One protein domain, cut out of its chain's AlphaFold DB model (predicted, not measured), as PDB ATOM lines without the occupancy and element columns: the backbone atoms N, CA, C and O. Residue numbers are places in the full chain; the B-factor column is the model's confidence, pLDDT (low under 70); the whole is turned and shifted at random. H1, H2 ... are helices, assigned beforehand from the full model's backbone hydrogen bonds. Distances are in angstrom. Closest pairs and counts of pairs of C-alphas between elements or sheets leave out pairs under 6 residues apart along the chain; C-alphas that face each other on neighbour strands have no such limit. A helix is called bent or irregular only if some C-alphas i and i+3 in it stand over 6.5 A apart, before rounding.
ATOM      1  N   LYS A 535     178.667 198.917 103.012       88.44
ATOM      2  CA  LYS A 535     179.010 199.105 101.590       88.44
ATOM      3  C   LYS A 535     179.713 200.434 101.319       88.44
ATOM      4  O   LYS A 535     180.585 200.495 100.459       88.44
ATOM      5  N   ALA A 536     179.336 201.484 102.044       79.31
ATOM      6  CA  ALA A 536     179.958 202.798 101.938       79.31
ATOM      7  C   ALA A 536     181.368 202.857 102.556       79.31
ATOM      8  O   ALA A 536     182.065 203.848 102.357       79.31
ATOM      9  N   THR A 537     181.798 201.815 103.278       75.19
ATOM     10  CA  THR A 537     183.120 201.715 103.908       75.19
ATOM     11  C   THR A 537     183.975 200.694 103.142       75.19
ATOM     12  O   THR A 537     183.849 199.495 103.400       75.19
ATOM     13  N   PRO A 538     184.855 201.110 102.206       83.25
ATOM     14  CA  PRO A 538     185.511 200.185 101.274       83.25
ATOM     15  C   PRO A 538     186.300 199.060 101.951       83.25
ATOM     16  O   PRO A 538     186.213 197.908 101.530       83.25
ATOM     17  N   SER A 539     187.028 199.378 103.026       68.94
ATOM     18  CA  SER A 539     187.811 198.403 103.792       68.94
ATOM     19  C   SER A 539     186.931 197.342 104.452       68.94
ATOM     20  O   SER A 539     187.229 196.154 104.372       68.94
ATOM     21  N   TRP A 540     185.817 197.752 105.059       82.00
ATOM     22  CA  TRP A 540     184.868 196.825 105.668       82.00
ATOM     23  C   TRP A 540     184.151 195.997 104.603       82.00
ATOM     24  O   TRP A 540     184.029 194.782 104.736       82.00
ATOM     25  N   TYR A 541     183.731 196.620 103.501       90.19
ATOM     26  CA  TYR A 541     183.066 195.884 102.437       90.19
ATOM     27  C   TYR A 541     183.972 194.810 101.820       90.19
ATOM     28  O   TYR A 541     183.504 193.707 101.544       90.19
ATOM     29  N   LEU A 542     185.272 195.088 101.675       86.94
ATOM     30  CA  LEU A 542     186.256 194.097 101.240       86.94
ATOM     31  C   LEU A 542     186.330 192.905 102.208       86.94
ATOM     32  O   LEU A 542     186.216 191.764 101.766       86.94
ATOM     33  N   GLN A 543     186.403 193.161 103.519       81.94
ATOM     34  CA  GLN A 543     186.373 192.098 104.533       81.94
ATOM     35  C   GLN A 543     185.093 191.259 104.443       81.94
ATOM     36  O   GLN A 543     185.137 190.039 104.567       81.94
ATOM     37  N   VAL A 544     183.942 191.886 104.185       88.44
ATOM     38  CA  VAL A 544     182.678 191.160 104.005       88.44
ATOM     39  C   VAL A 544     182.728 190.234 102.790       88.44
ATOM     40  O   VAL A 544     182.232 189.111 102.869       88.44
ATOM     41  N   LYS A 545     183.349 190.655 101.682       93.19
ATOM     42  CA  LYS A 545     183.521 189.809 100.488       93.19
ATOM     43  C   LYS A 545     184.446 188.622 100.736       93.19
ATOM     44  O   LYS A 545     184.152 187.506 100.302       93.19
ATOM     45  N   GLU A 546     185.534 188.843 101.465       88.56
ATOM     46  CA  GLU A 546     186.445 187.776 101.882       88.56
ATOM     47  C   GLU A 546     185.720 186.768 102.784       88.56
ATOM     48  O   GLU A 546     185.717 185.571 102.490       88.56
ATOM     49  N   LYS A 547     184.995 187.248 103.808       87.62
ATOM     50  CA  LYS A 547     184.163 186.408 104.687       87.62
ATOM     51  C   LYS A 547     183.104 185.627 103.906       87.62
ATOM     52  O   LYS A 547     182.889 184.450 104.190       87.62
ATOM     53  N   ALA A 548     182.460 186.250 102.915       92.75
ATOM     54  CA  ALA A 548     181.460 185.598 102.069       92.75
ATOM     55  C   ALA A 548     182.067 184.425 101.286       92.75
ATOM     56  O   ALA A 548     181.493 183.337 101.265       92.75
ATOM     57  N   THR A 549     183.262 184.627 100.723       92.75
ATOM     58  CA  THR A 549     184.007 183.604  99.972       92.75
ATOM     59  C   THR A 549     184.408 182.435 100.871       92.75
ATOM     60  O   THR A 549     184.153 181.284 100.525       92.75
ATOM     61  N   VAL A 550     184.976 182.721 102.049       89.62
ATOM     62  CA  VAL A 550     185.404 181.695 103.020       89.62
ATOM     63  C   VAL A 550     184.224 180.852 103.510       89.62
ATOM     64  O   VAL A 550     184.351 179.641 103.659       89.62
ATOM     65  N   LEU A 551     183.065 181.475 103.743       88.44
ATOM     66  CA  LEU A 551     181.886 180.804 104.302       88.44
ATOM     67  C   LEU A 551     180.941 180.214 103.240       88.44
ATOM     68  O   LEU A 551     179.894 179.681 103.606       88.44
ATOM     69  N   GLY A 552     181.263 180.328 101.946       93.31
ATOM     70  CA  GLY A 552     180.397 179.861 100.857       93.31
ATOM     71  C   GLY A 552     179.031 180.561 100.811       93.31
ATOM     72  O   GLY A 552     178.034 179.954 100.425       93.31
ATOM     73  N   LEU A 553     178.965 181.823 101.244       93.44
ATOM     74  CA  LEU A 553     177.751 182.642 101.255       93.44
ATOM     75  C   LEU A 553     177.756 183.634 100.090       93.44
ATOM     76  O   LEU A 553     178.808 184.036  99.597       93.44
ATOM     77  N   SER A 554     176.573 184.098  99.677       96.62
ATOM     78  CA  SER A 554     176.501 185.260  98.786       96.62
ATOM     79  C   SER A 554     176.980 186.526  99.508       96.62
ATOM     80  O   SER A 554     176.818 186.653 100.726       96.62
ATOM     81  N   GLU A 555     177.522 187.494  98.756       95.12
ATOM     82  CA  GLU A 555     177.932 188.795  99.312       95.12
ATOM     83  C   GLU A 555     176.780 189.452 100.098       95.12
ATOM     84  O   GLU A 555     176.985 189.986 101.186       95.12
ATOM     85  N   GLU A 556     175.546 189.363  99.591       94.94
ATOM     86  CA  GLU A 556     174.358 189.922 100.241       94.94
ATOM     87  C   GLU A 556     173.992 189.207 101.550       94.94
ATOM     88  O   GLU A 556     173.685 189.870 102.543       94.94
ATOM     89  N   ALA A 557     174.069 187.873 101.588       93.12
ATOM     90  CA  ALA A 557     173.813 187.112 102.808       93.12
ATOM     91  C   ALA A 557     174.853 187.432 103.891       93.12
ATOM     92  O   ALA A 557     174.498 187.592 105.062       93.12
ATOM     93  N   MET A 558     176.123 187.579 103.500       94.00
ATOM     94  CA  MET A 558     177.190 187.948 104.427       94.00
ATOM     95  C   MET A 558     177.042 189.390 104.923       94.00
ATOM     96  O   MET A 558     177.138 189.632 106.124       94.00
ATOM     97  N   LEU A 559     176.701 190.333 104.039       92.62
ATOM     98  CA  LEU A 559     176.367 191.711 104.410       92.62
ATOM     99  C   LEU A 559     175.224 191.772 105.424       92.62
ATOM    100  O   LEU A 559     175.332 192.483 106.421       92.62
ATOM    101  N   LYS A 560     174.133 191.034 105.181       94.06
ATOM    102  CA  LYS A 560     172.986 190.982 106.095       94.06
ATOM    103  C   LYS A 560     173.405 190.439 107.461       94.06
ATOM    104  O   LYS A 560     172.989 190.975 108.488       94.06
ATOM    105  N   LYS A 561     174.249 189.404 107.470       89.06
ATOM    106  CA  LYS A 561     174.782 188.784 108.687       89.06
ATOM    107  C   LYS A 561     175.655 189.754 109.485       89.06
ATOM    108  O   LYS A 561     175.393 189.925 110.672       89.06
ATOM    109  N   ASP A 562     176.610 190.432 108.849       86.62
ATOM    110  CA  ASP A 562     177.471 191.429 109.504       86.62
ATOM    111  C   ASP A 562     176.669 192.644 109.988       86.62
ATOM    112  O   ASP A 562     176.866 193.121 111.103       86.62
ATOM    113  N   ALA A 563     175.697 193.111 109.204       87.62
ATOM    114  CA  ALA A 563     174.815 194.202 109.600       87.62
ATOM    115  C   ALA A 563     173.962 193.855 110.834       87.62
ATOM    116  O   ALA A 563     173.932 194.620 111.800       87.62
ATOM    117  N   ALA A 564     173.293 192.696 110.830       87.38
ATOM    118  CA  ALA A 564     172.516 192.215 111.976       87.38
ATOM    119  C   ALA A 564     173.390 192.029 113.215       87.38
ATOM    120  O   ALA A 564     172.995 192.373 114.329       87.38
ATOM    121  N   TYR A 565     174.602 191.534 113.001       82.00
ATOM    122  CA  TYR A 565     175.580 191.341 114.046       82.00
ATOM    123  C   TYR A 565     176.019 192.662 114.692       82.00
ATOM    124  O   TYR A 565     175.907 192.799 115.908       82.00
ATOM    125  N   VAL A 566     176.405 193.675 113.912       77.62
ATOM    126  CA  VAL A 566     176.790 195.005 114.429       77.62
ATOM    127  C   VAL A 566     175.676 195.625 115.266       77.62
ATOM    128  O   VAL A 566     175.916 196.163 116.344       77.62
ATOM    129  N   LEU A 567     174.433 195.508 114.798       79.19
ATOM    130  CA  LEU A 567     173.264 196.035 115.503       79.19
ATOM    131  C   LEU A 567     172.957 195.282 116.801       79.19
ATOM    132  O   LEU A 567     172.275 195.831 117.670       79.19
ATOM    133  N   SER A 568     173.457 194.052 116.946       78.50
ATOM    134  CA  SER A 568     173.330 193.260 118.168       78.50
ATOM    135  C   SER A 568     174.365 193.628 119.237       78.50
ATOM    136  O   SER A 568     174.079 193.448 120.419       78.50
ATOM    137  N   ILE A 569     175.510 194.223 118.867       74.19
ATOM    138  CA  ILE A 569     176.608 194.552 119.799       74.19
ATOM    139  C   ILE A 569     176.134 195.398 120.993       74.19
ATOM    140  O   ILE A 569     176.413 195.005 122.122       74.19
ATOM    141  N   PRO A 570     175.378 196.506 120.833       72.81
ATOM    142  CA  PRO A 570     174.929 197.296 121.985       72.81
ATOM    143  C   PRO A 570     174.055 196.500 122.963       72.81
ATOM    144  O   PRO A 570     174.135 196.702 124.176       72.81
ATOM    145  N   LYS A 571     173.231 195.586 122.435       74.81
ATOM    146  CA  LYS A 571     172.389 194.700 123.240       74.81
ATOM    147  C   LYS A 571     173.256 193.699 124.004       74.81
ATOM    148  O   LYS A 571     173.114 193.616 125.217       74.81
ATOM    149  N   LEU A 572     174.188 193.035 123.320       75.88
ATOM    150  CA  LEU A 572     175.129 192.093 123.930       75.88
ATOM    151  C   LEU A 572     175.956 192.764 125.029       75.88
ATOM    152  O   LEU A 572     176.085 192.221 126.119       75.88
ATOM    153  N   VAL A 573     176.448 193.981 124.785       70.56
ATOM    154  CA  VAL A 573     177.168 194.777 125.787       70.56
ATOM    155  C   VAL A 573     176.271 195.083 126.987       70.56
ATOM    156  O   VAL A 573     176.705 194.928 128.120       70.56
ATOM    157  N   SER A 574     175.014 195.475 126.774       73.06
ATOM    158  CA  SER A 574     174.085 195.778 127.876       73.06
ATOM    159  C   SER A 574     173.719 194.536 128.697       73.06
ATOM    160  O   SER A 574     173.688 194.604 129.924       73.06
ATOM    161  N   GLU A 575     173.481 193.400 128.036       79.75
ATOM    162  CA  GLU A 575     173.243 192.103 128.684       79.75
ATOM    163  C   GLU A 575     174.476 191.665 129.481       79.75
ATOM    164  O   GLU A 575     174.354 191.289 130.643       79.75
ATOM    165  N   THR A 576     175.673 191.842 128.916       82.88
ATOM    166  CA  THR A 576     176.935 191.548 129.607       82.88
ATOM    167  C   THR A 576     177.140 192.470 130.815       82.88
ATOM    168  O   THR A 576     177.578 192.015 131.865       82.88
ATOM    169  N   ILE A 577     176.774 193.759 130.739       77.94
ATOM    170  CA  ILE A 577     176.802 194.659 131.909       77.94
ATOM    171  C   ILE A 577     175.886 194.136 133.023       77.94
ATOM    172  O   ILE A 577     176.264 194.210 134.193       77.94
ATOM    173  N   LEU A 578     174.688 193.645 132.690       82.81
ATOM    174  CA  LEU A 578     173.770 193.069 133.678       82.81
ATOM    175  C   LEU A 578     174.359 191.799 134.299       82.81
ATOM    176  O   LEU A 578     174.382 191.697 135.521       82.81
ATOM    177  N   GLU A 579     174.932 190.911 133.489       89.12
ATOM    178  CA  GLU A 579     175.608 189.698 133.961       89.12
ATOM    179  C   GLU A 579     176.770 190.023 134.915       89.12
ATOM    180  O   GLU A 579     176.882 189.444 135.999       89.12
ATOM    181  N   ILE A 580     177.598 191.018 134.570       87.56
ATOM    182  CA  ILE A 580     178.673 191.498 135.447       87.56
ATOM    183  C   ILE A 580     178.094 192.039 136.763       87.56
ATOM    184  O   ILE A 580     178.643 191.771 137.831       87.56
ATOM    185  N   LYS A 581     176.992 192.803 136.713       86.50
ATOM    186  CA  LYS A 581     176.342 193.367 137.909       86.50
ATOM    187  C   LYS A 581     175.721 192.294 138.807       86.50
ATOM    188  O   LYS A 581     175.746 192.457 140.025       86.50
ATOM    189  N   GLU A 582     175.177 191.230 138.226       92.75
ATOM    190  CA  GLU A 582     174.574 190.106 138.949       92.75
ATOM    191  C   GLU A 582     175.620 189.172 139.571       92.75
ATOM    192  O   GLU A 582     175.309 188.463 140.528       92.75
ATOM    193  N   ASN A 583     176.872 189.207 139.097       93.62
ATOM    194  CA  ASN A 583     177.989 188.447 139.652       93.62
ATOM    195  C   ASN A 583     178.792 189.282 140.679       93.62
ATOM    196  O   ASN A 583     179.608 190.123 140.292       93.62
ATOM    197  N   PRO A 584     178.663 189.038 142.002       93.25
ATOM    198  CA  PRO A 584     179.277 189.896 143.022       93.25
ATOM    199  C   PRO A 584     180.808 189.903 142.987       93.25
ATOM    200  O   PRO A 584     181.436 190.909 143.324       93.25
ATOM    201  N   ARG A 585     181.417 188.780 142.591       95.06
ATOM    202  CA  ARG A 585     182.872 188.668 142.462       95.06
ATOM    203  C   ARG A 585     183.357 189.537 141.312       95.06
ATOM    204  O   ARG A 585     184.251 190.353 141.507       95.06
ATOM    205  N   TRP A 586     182.721 189.401 140.153       93.06
ATOM    206  CA  TRP A 586     183.085 190.169 138.971       93.06
ATOM    207  C   TRP A 586     182.845 191.664 139.170       93.06
ATOM    208  O   TRP A 586     183.725 192.474 138.899       93.06
ATOM    209  N   LEU A 587     181.704 192.045 139.748       91.81
ATOM    210  CA  LEU A 587     181.426 193.440 140.074       91.81
ATOM    211  C   LEU A 587     182.491 194.038 141.009       91.81
ATOM    212  O   LEU A 587     182.858 195.202 140.852       91.81
ATOM    213  N   ASN A 588     183.012 193.266 141.968       91.75
ATOM    214  CA  ASN A 588     184.114 193.710 142.824       91.75
ATOM    215  C   ASN A 588     185.436 193.852 142.056       91.75
ATOM    216  O   ASN A 588     186.145 194.831 142.281       91.75
ATOM    217  N   GLU A 589     185.741 192.947 141.124       91.75
ATOM    218  CA  GLU A 589     186.900 193.070 140.229       91.75
ATOM    219  C   GLU A 589     186.786 194.330 139.354       91.75
ATOM    220  O   GLU A 589     187.736 195.106 139.267       91.75
ATOM    221  N   VAL A 590     185.599 194.617 138.809       84.25
ATOM    222  CA  VAL A 590     185.330 195.846 138.044       84.25
ATOM    223  C   VAL A 590     185.439 197.091 138.919       84.25
ATOM    224  O   VAL A 590     186.000 198.089 138.479       84.25
ATOM    225  N   ARG A 591     184.966 197.061 140.170       84.94
ATOM    226  CA  ARG A 591     185.146 198.173 141.123       84.94
ATOM    227  C   ARG A 591     186.615 198.417 141.441       84.94
ATOM    228  O   ARG A 591     187.047 199.567 141.474       84.94
ATOM    229  N   GLN A 592     187.381 197.352 141.660       86.19
ATOM    230  CA  GLN A 592     188.812 197.449 141.920       86.19
ATOM    231  C   GLN A 592     189.553 197.973 140.689       86.19
ATOM    232  O   GLN A 592     190.385 198.866 140.812       86.19
ATOM    233  N   LYS A 593     189.193 197.500 139.494       77.62
ATOM    234  CA  LYS A 593     189.708 198.002 138.218       77.62
ATOM    235  C   LYS A 593     189.363 199.475 138.008       77.62
ATOM    236  O   LYS A 593     190.253 200.256 137.694       77.62
ATOM    237  N   ALA A 594     188.114 199.868 138.254       65.38
ATOM    238  CA  ALA A 594     187.660 201.254 138.195       65.38
ATOM    239  C   ALA A 594     188.476 202.147 139.142       65.38
ATOM    240  O   ALA A 594     188.961 203.196 138.729       65.38
ATOM    241  N   SER A 595     188.706 201.686 140.378       75.69
ATOM    242  CA  SER A 595     189.549 202.376 141.359       75.69
ATOM    243  C   SER A 595     191.010 202.475 140.908       75.69
ATOM    244  O   SER A 595     191.602 203.542 141.011       75.69
ATOM    245  N   ASN A 596     191.593 201.387 140.399       72.00
ATOM    246  CA  ASN A 596     192.990 201.341 139.953       72.00
ATOM    247  C   ASN A 596     193.231 202.218 138.716       72.00
ATOM    248  O   ASN A 596     194.292 202.818 138.583       72.00
ATOM    249  N   MET A 597     192.251 202.282 137.816       59.78
ATOM    250  CA  MET A 597     192.296 203.080 136.588       59.78
ATOM    251  C   MET A 597     191.783 204.512 136.787       59.78
ATOM    252  O   MET A 597     191.822 205.299 135.849       59.78
ATOM    253  N   ASN A 598     191.297 204.847 137.987       69.81
ATOM    254  CA  ASN A 598     190.671 206.127 138.308       69.81
ATOM    255  C   ASN A 598     189.524 206.514 137.342       69.81
ATOM    256  O   ASN A 598     189.421 207.658 136.904       69.81
ATOM    257  N   ILE A 599     188.656 205.555 137.001       59.94
ATOM    258  CA  ILE A 599     187.468 205.756 136.149       59.94
ATOM    259  C   ILE A 599     186.177 205.409 136.902       59.94
ATOM    260  O   ILE A 599     186.201 204.750 137.941       59.94
ATOM    261  N   SER A 600     185.016 205.831 136.380       67.25
ATOM    262  CA  SER A 600     183.730 205.446 136.977       67.25
ATOM    263  C   SER A 600     183.467 203.944 136.836       67.25
ATOM    264  O   SER A 600     183.875 203.316 135.857       67.25
ATOM    265  N   ILE A 601     182.717 203.378 137.788       67.75
ATOM    266  CA  ILE A 601     182.288 201.971 137.737       67.75
ATOM    267  C   ILE A 601     181.508 201.693 136.445       67.75
ATOM    268  O   ILE A 601     181.739 200.666 135.825       67.75
ATOM    269  N   ASP A 602     180.648 202.609 135.990       62.03
ATOM    270  CA  ASP A 602     179.907 202.435 134.731       62.03
ATOM    271  C   ASP A 602     180.821 202.413 133.499       62.03
ATOM    272  O   ASP A 602     180.580 201.647 132.566       62.03
ATOM    273  N   SER A 603     181.898 203.204 133.503       52.66
ATOM    274  CA  SER A 603     182.893 203.171 132.424       52.66
ATOM    275  C   SER A 603     183.648 201.847 132.428       52.66
ATOM    276  O   SER A 603     183.804 201.229 131.379       52.66
ATOM    277  N   ALA A 604     184.057 201.377 133.611       61.97
ATOM    278  CA  ALA A 604     184.725 200.089 133.762       61.97
ATOM    279  C   ALA A 604     183.808 198.916 133.367       61.97
ATOM    280  O   ALA A 604     184.246 198.019 132.654       61.97
ATOM    281  N   LEU A 605     182.523 198.964 133.740       68.94
ATOM    282  CA  LEU A 605     181.503 197.996 133.325       68.94
ATOM    283  C   LEU A 605     181.336 197.968 131.807       68.94
ATOM    284  O   LEU A 605     181.304 196.895 131.215       68.94
ATOM    285  N   LEU A 606     181.246 199.137 131.169       62.72
ATOM    286  CA  LEU A 606     181.117 199.234 129.718       62.72
ATOM    287  C   LEU A 606     182.364 198.705 128.998       62.72
ATOM    288  O   LEU A 606     182.234 198.036 127.974       62.72
ATOM    289  N   MET A 607     183.557 199.006 129.516       66.62
ATOM    290  CA  MET A 607     184.822 198.515 128.965       66.62
ATOM    291  C   MET A 607     184.922 196.994 129.055       66.62
ATOM    292  O   MET A 607     185.218 196.353 128.049       66.62
ATOM    293  N   ASP A 608     184.642 196.421 130.226       78.56
ATOM    294  CA  ASP A 608     184.697 194.973 130.425       78.56
ATOM    295  C   ASP A 608     183.640 194.273 129.578       78.56
ATOM    296  O   ASP A 608     183.972 193.344 128.850       78.56
ATOM    297  N   ALA A 609     182.406 194.783 129.564       73.12
ATOM    298  CA  ALA A 609     181.338 194.257 128.724       73.12
ATOM    299  C   ALA A 609     181.702 194.245 127.236       73.12
ATOM    300  O   ALA A 609     181.495 193.238 126.565       73.12
ATOM    301  N   ARG A 610     182.291 195.328 126.716       66.81
ATOM    302  CA  ARG A 610     182.786 195.362 125.332       66.81
ATOM    303  C   ARG A 610     183.888 194.345 125.097       66.81
ATOM    304  O   ARG A 610     183.808 193.604 124.132       66.81
ATOM    305  N   TYR A 611     184.861 194.268 125.999       70.81
ATOM    306  CA  TYR A 611     185.968 193.328 125.877       70.81
ATOM    307  C   TYR A 611     185.503 191.865 125.873       70.81
ATOM    308  O   TYR A 611     185.992 191.068 125.080       70.81
ATOM    309  N   ILE A 612     184.549 191.503 126.732       76.75
ATOM    310  CA  ILE A 612     183.980 190.148 126.794       76.75
ATOM    311  C   ILE A 612     183.218 189.833 125.519       76.75
ATOM    312  O   ILE A 612     183.382 188.740 124.974       76.75
ATOM    313  N   VAL A 613     182.404 190.786 125.049       73.25
ATOM    314  CA  VAL A 613     181.725 190.663 123.764       73.25
ATOM    315  C   VAL A 613     182.793 190.419 122.704       73.25
ATOM    316  O   VAL A 613     182.813 189.322 122.164       73.25
ATOM    317  N   ASP A 614     183.757 191.320 122.521       66.62
ATOM    318  CA  ASP A 614     184.845 191.211 121.539       66.62
ATOM    319  C   ASP A 614     185.643 189.894 121.641       66.62
ATOM    320  O   ASP A 614     185.986 189.292 120.625       66.62
ATOM    321  N   LEU A 615     185.905 189.377 122.845       70.38
ATOM    322  CA  LEU A 615     186.532 188.064 123.039       70.38
ATOM    323  C   LEU A 615     185.642 186.916 122.558       70.38
ATOM    324  O   LEU A 615     186.123 186.005 121.880       70.38
ATOM    325  N   ALA A 616     184.356 186.939 122.909       73.25
ATOM    326  CA  ALA A 616     183.389 185.959 122.430       73.25
ATOM    327  C   ALA A 616     183.242 186.037 120.900       73.25
ATOM    328  O   ALA A 616     183.108 185.000 120.244       73.25
ATOM    329  N   LEU A 617     183.342 187.247 120.339       64.94
ATOM    330  CA  LEU A 617     183.346 187.506 118.902       64.94
ATOM    331  C   LEU A 617     184.565 186.865 118.228       64.94
ATOM    332  O   LEU A 617     184.404 186.044 117.324       64.94
ATOM    333  N   ASN A 618     185.767 187.146 118.730       60.91
ATOM    334  CA  ASN A 618     187.015 186.603 118.193       60.91
ATOM    335  C   ASN A 618     187.082 185.072 118.313       60.91
ATOM    336  O   ASN A 618     187.573 184.395 117.410       60.91
ATOM    337  N   LYS A 619     186.552 184.501 119.402       69.62
ATOM    338  CA  LYS A 619     186.492 183.045 119.591       69.62
ATOM    339  C   LYS A 619     185.548 182.376 118.590       69.62
ATOM    340  O   LYS A 619     185.918 181.368 117.999       69.62
ATOM    341  N   GLN A 620     184.366 182.949 118.344       66.94
ATOM    342  CA  GLN A 620     183.455 182.430 117.319       66.94
ATOM    343  C   GLN A 620     184.041 182.510 115.905       66.94
ATOM    344  O   GLN A 620     183.752 181.638 115.090       66.94
ATOM    345  N   GLU A 621     184.833 183.538 115.588       52.69
ATOM    346  CA  GLU A 621     185.518 183.622 114.292       52.69
ATOM    347  C   GLU A 621     186.646 182.584 114.169       52.69
ATOM    348  O   GLU A 621     186.767 181.935 113.129       52.69
ATOM    349  N   ALA A 622     187.417 182.352 115.235       55.38
ATOM    350  CA  ALA A 622     188.470 181.332 115.268       55.38
ATOM    351  C   ALA A 622     187.933 179.890 115.196       55.38
ATOM    352  O   ALA A 622     188.579 179.023 114.616       55.38
ATOM    353  N   ASP A 623     186.754 179.632 115.763       62.31
ATOM    354  CA  ASP A 623     186.097 178.319 115.699       62.31
ATOM    355  C   ASP A 623     185.379 178.083 114.355       62.31
ATOM    356  O   ASP A 623     185.042 176.947 114.043       62.31
ATOM    357  N   ARG A 624     185.141 179.134 113.555       51.03
ATOM    358  CA  ARG A 624     184.553 179.040 112.201       51.03
ATOM    359  C   ARG A 624     185.588 178.960 111.080       51.03
ATOM    360  O   ARG A 624     185.222 178.617 109.962       51.03
ATOM    361  N   SER A 625     186.833 179.355 111.348       42.56
ATOM    362  CA  SER A 625     187.953 179.262 110.401       42.56
ATOM    363  C   SER A 625     188.721 177.939 110.495       42.56
ATOM    364  O   SER A 625     189.598 177.685 109.668       42.56
ATOM    365  N   LYS A 626     188.385 177.107 111.485       48.22
ATOM    366  CA  LYS A 626     188.771 175.699 111.606       48.22
ATOM    367  C   LYS A 626     187.653 174.818 111.074       48.22
ATOM    368  O   LYS A 626     187.995 173.751 110.521       48.22
TER     369      LYS A 626
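AT A GLANCE: This is residues 535 to 626 of the 626 residues of an uncharacterized protein of Bacteroidetes bacterium (UniProt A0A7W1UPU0). One long bent helix, H2, makes the backbone of an elongated model: H1 crosses it near its first end, H3 turns off at its other end, and H4 folds back from H3 to cross the second half of H2 slantwise. H1 and H3 stand at opposite ends of the length, and residues 618 to 623 of H4 stick out free. The printed part has 92 residues with four named helices, H1, H2, H3 and H4 in that order, and no named strand; the class is all helix, and the helix packing is mostly crossed. It is loose, with a radius of gyration of the C-alphas of 16.7 A, and spans 46 by 29 by 19 A.

IN THESE COORDINATES: H2, residues 555 to 582, was assigned as one helix by its hydrogen bonds but is bent: C-alphas 567 and 570 are 6.8 A apart. Its arm H2a, residues 555 to 567, begins at C-alpha 555 (177.932, 188.795, 99.312) and is 18.3 A long; its arm H2b, residues 570 to 582, is 18.4 A long. H1, residues 538 to 550, begins at C-alpha 538 (185.511, 200.185, 101.274) and measures 18.6 A. H3, residues 584 to 597, measures 19.6 A. H4, residues 601 to 624, measures 34.4 A and ends at C-alpha 624 (184.553, 179.040, 112.201).

HOW THE PARTS SIT: H2a and H2b stand at a steep tilt of 39 degrees. H1 touches H2a with residues 544 to 548 alone, closest at the C-alphas of Ala 548 and Met 558, 5.4 A apart; they run opposite ways at a steep tilt of 64 degrees. H4 touches H2b with residues 605 to 613 alone, closest at the C-alphas of Val 573 and Ala 609, 5.1 A apart, opposite ways at a steep tilt of 64 degrees. H2b and H3 only just touch, and only at the corner by their link, with 3 pairs of C-alphas within 8 A; the closest are those of Lys 581 and Leu 587, 5.5 A apart. H3, with residues 590 to 594 alone, touches H4, closest at the C-alphas of Ala 594 and Ile 601, 5.4 A apart; their steep tilt of 69.5 degrees is only just short of about perpendicular. H1 is apart from H2b, H3 and H4, and H2a is apart from H3 and H4. In H1, H2a, H2b, H3 and H4 every O i to N i+4 pair is within hydrogen-bond range.

THE WHOLE: The two C-alphas farthest apart are those of Ser 554 and Ser 595, at 47.7 A. The printed part has no cut and ends at the chain's last residue, 626. The links H1 to H2, H2 to H3 and H3 to H4 are tight. The mean pLDDT of the printed part is 78.4; 25 residues are under 70, among them residues 597 to 607 and 617 to 626, and the mean of H4 is 66.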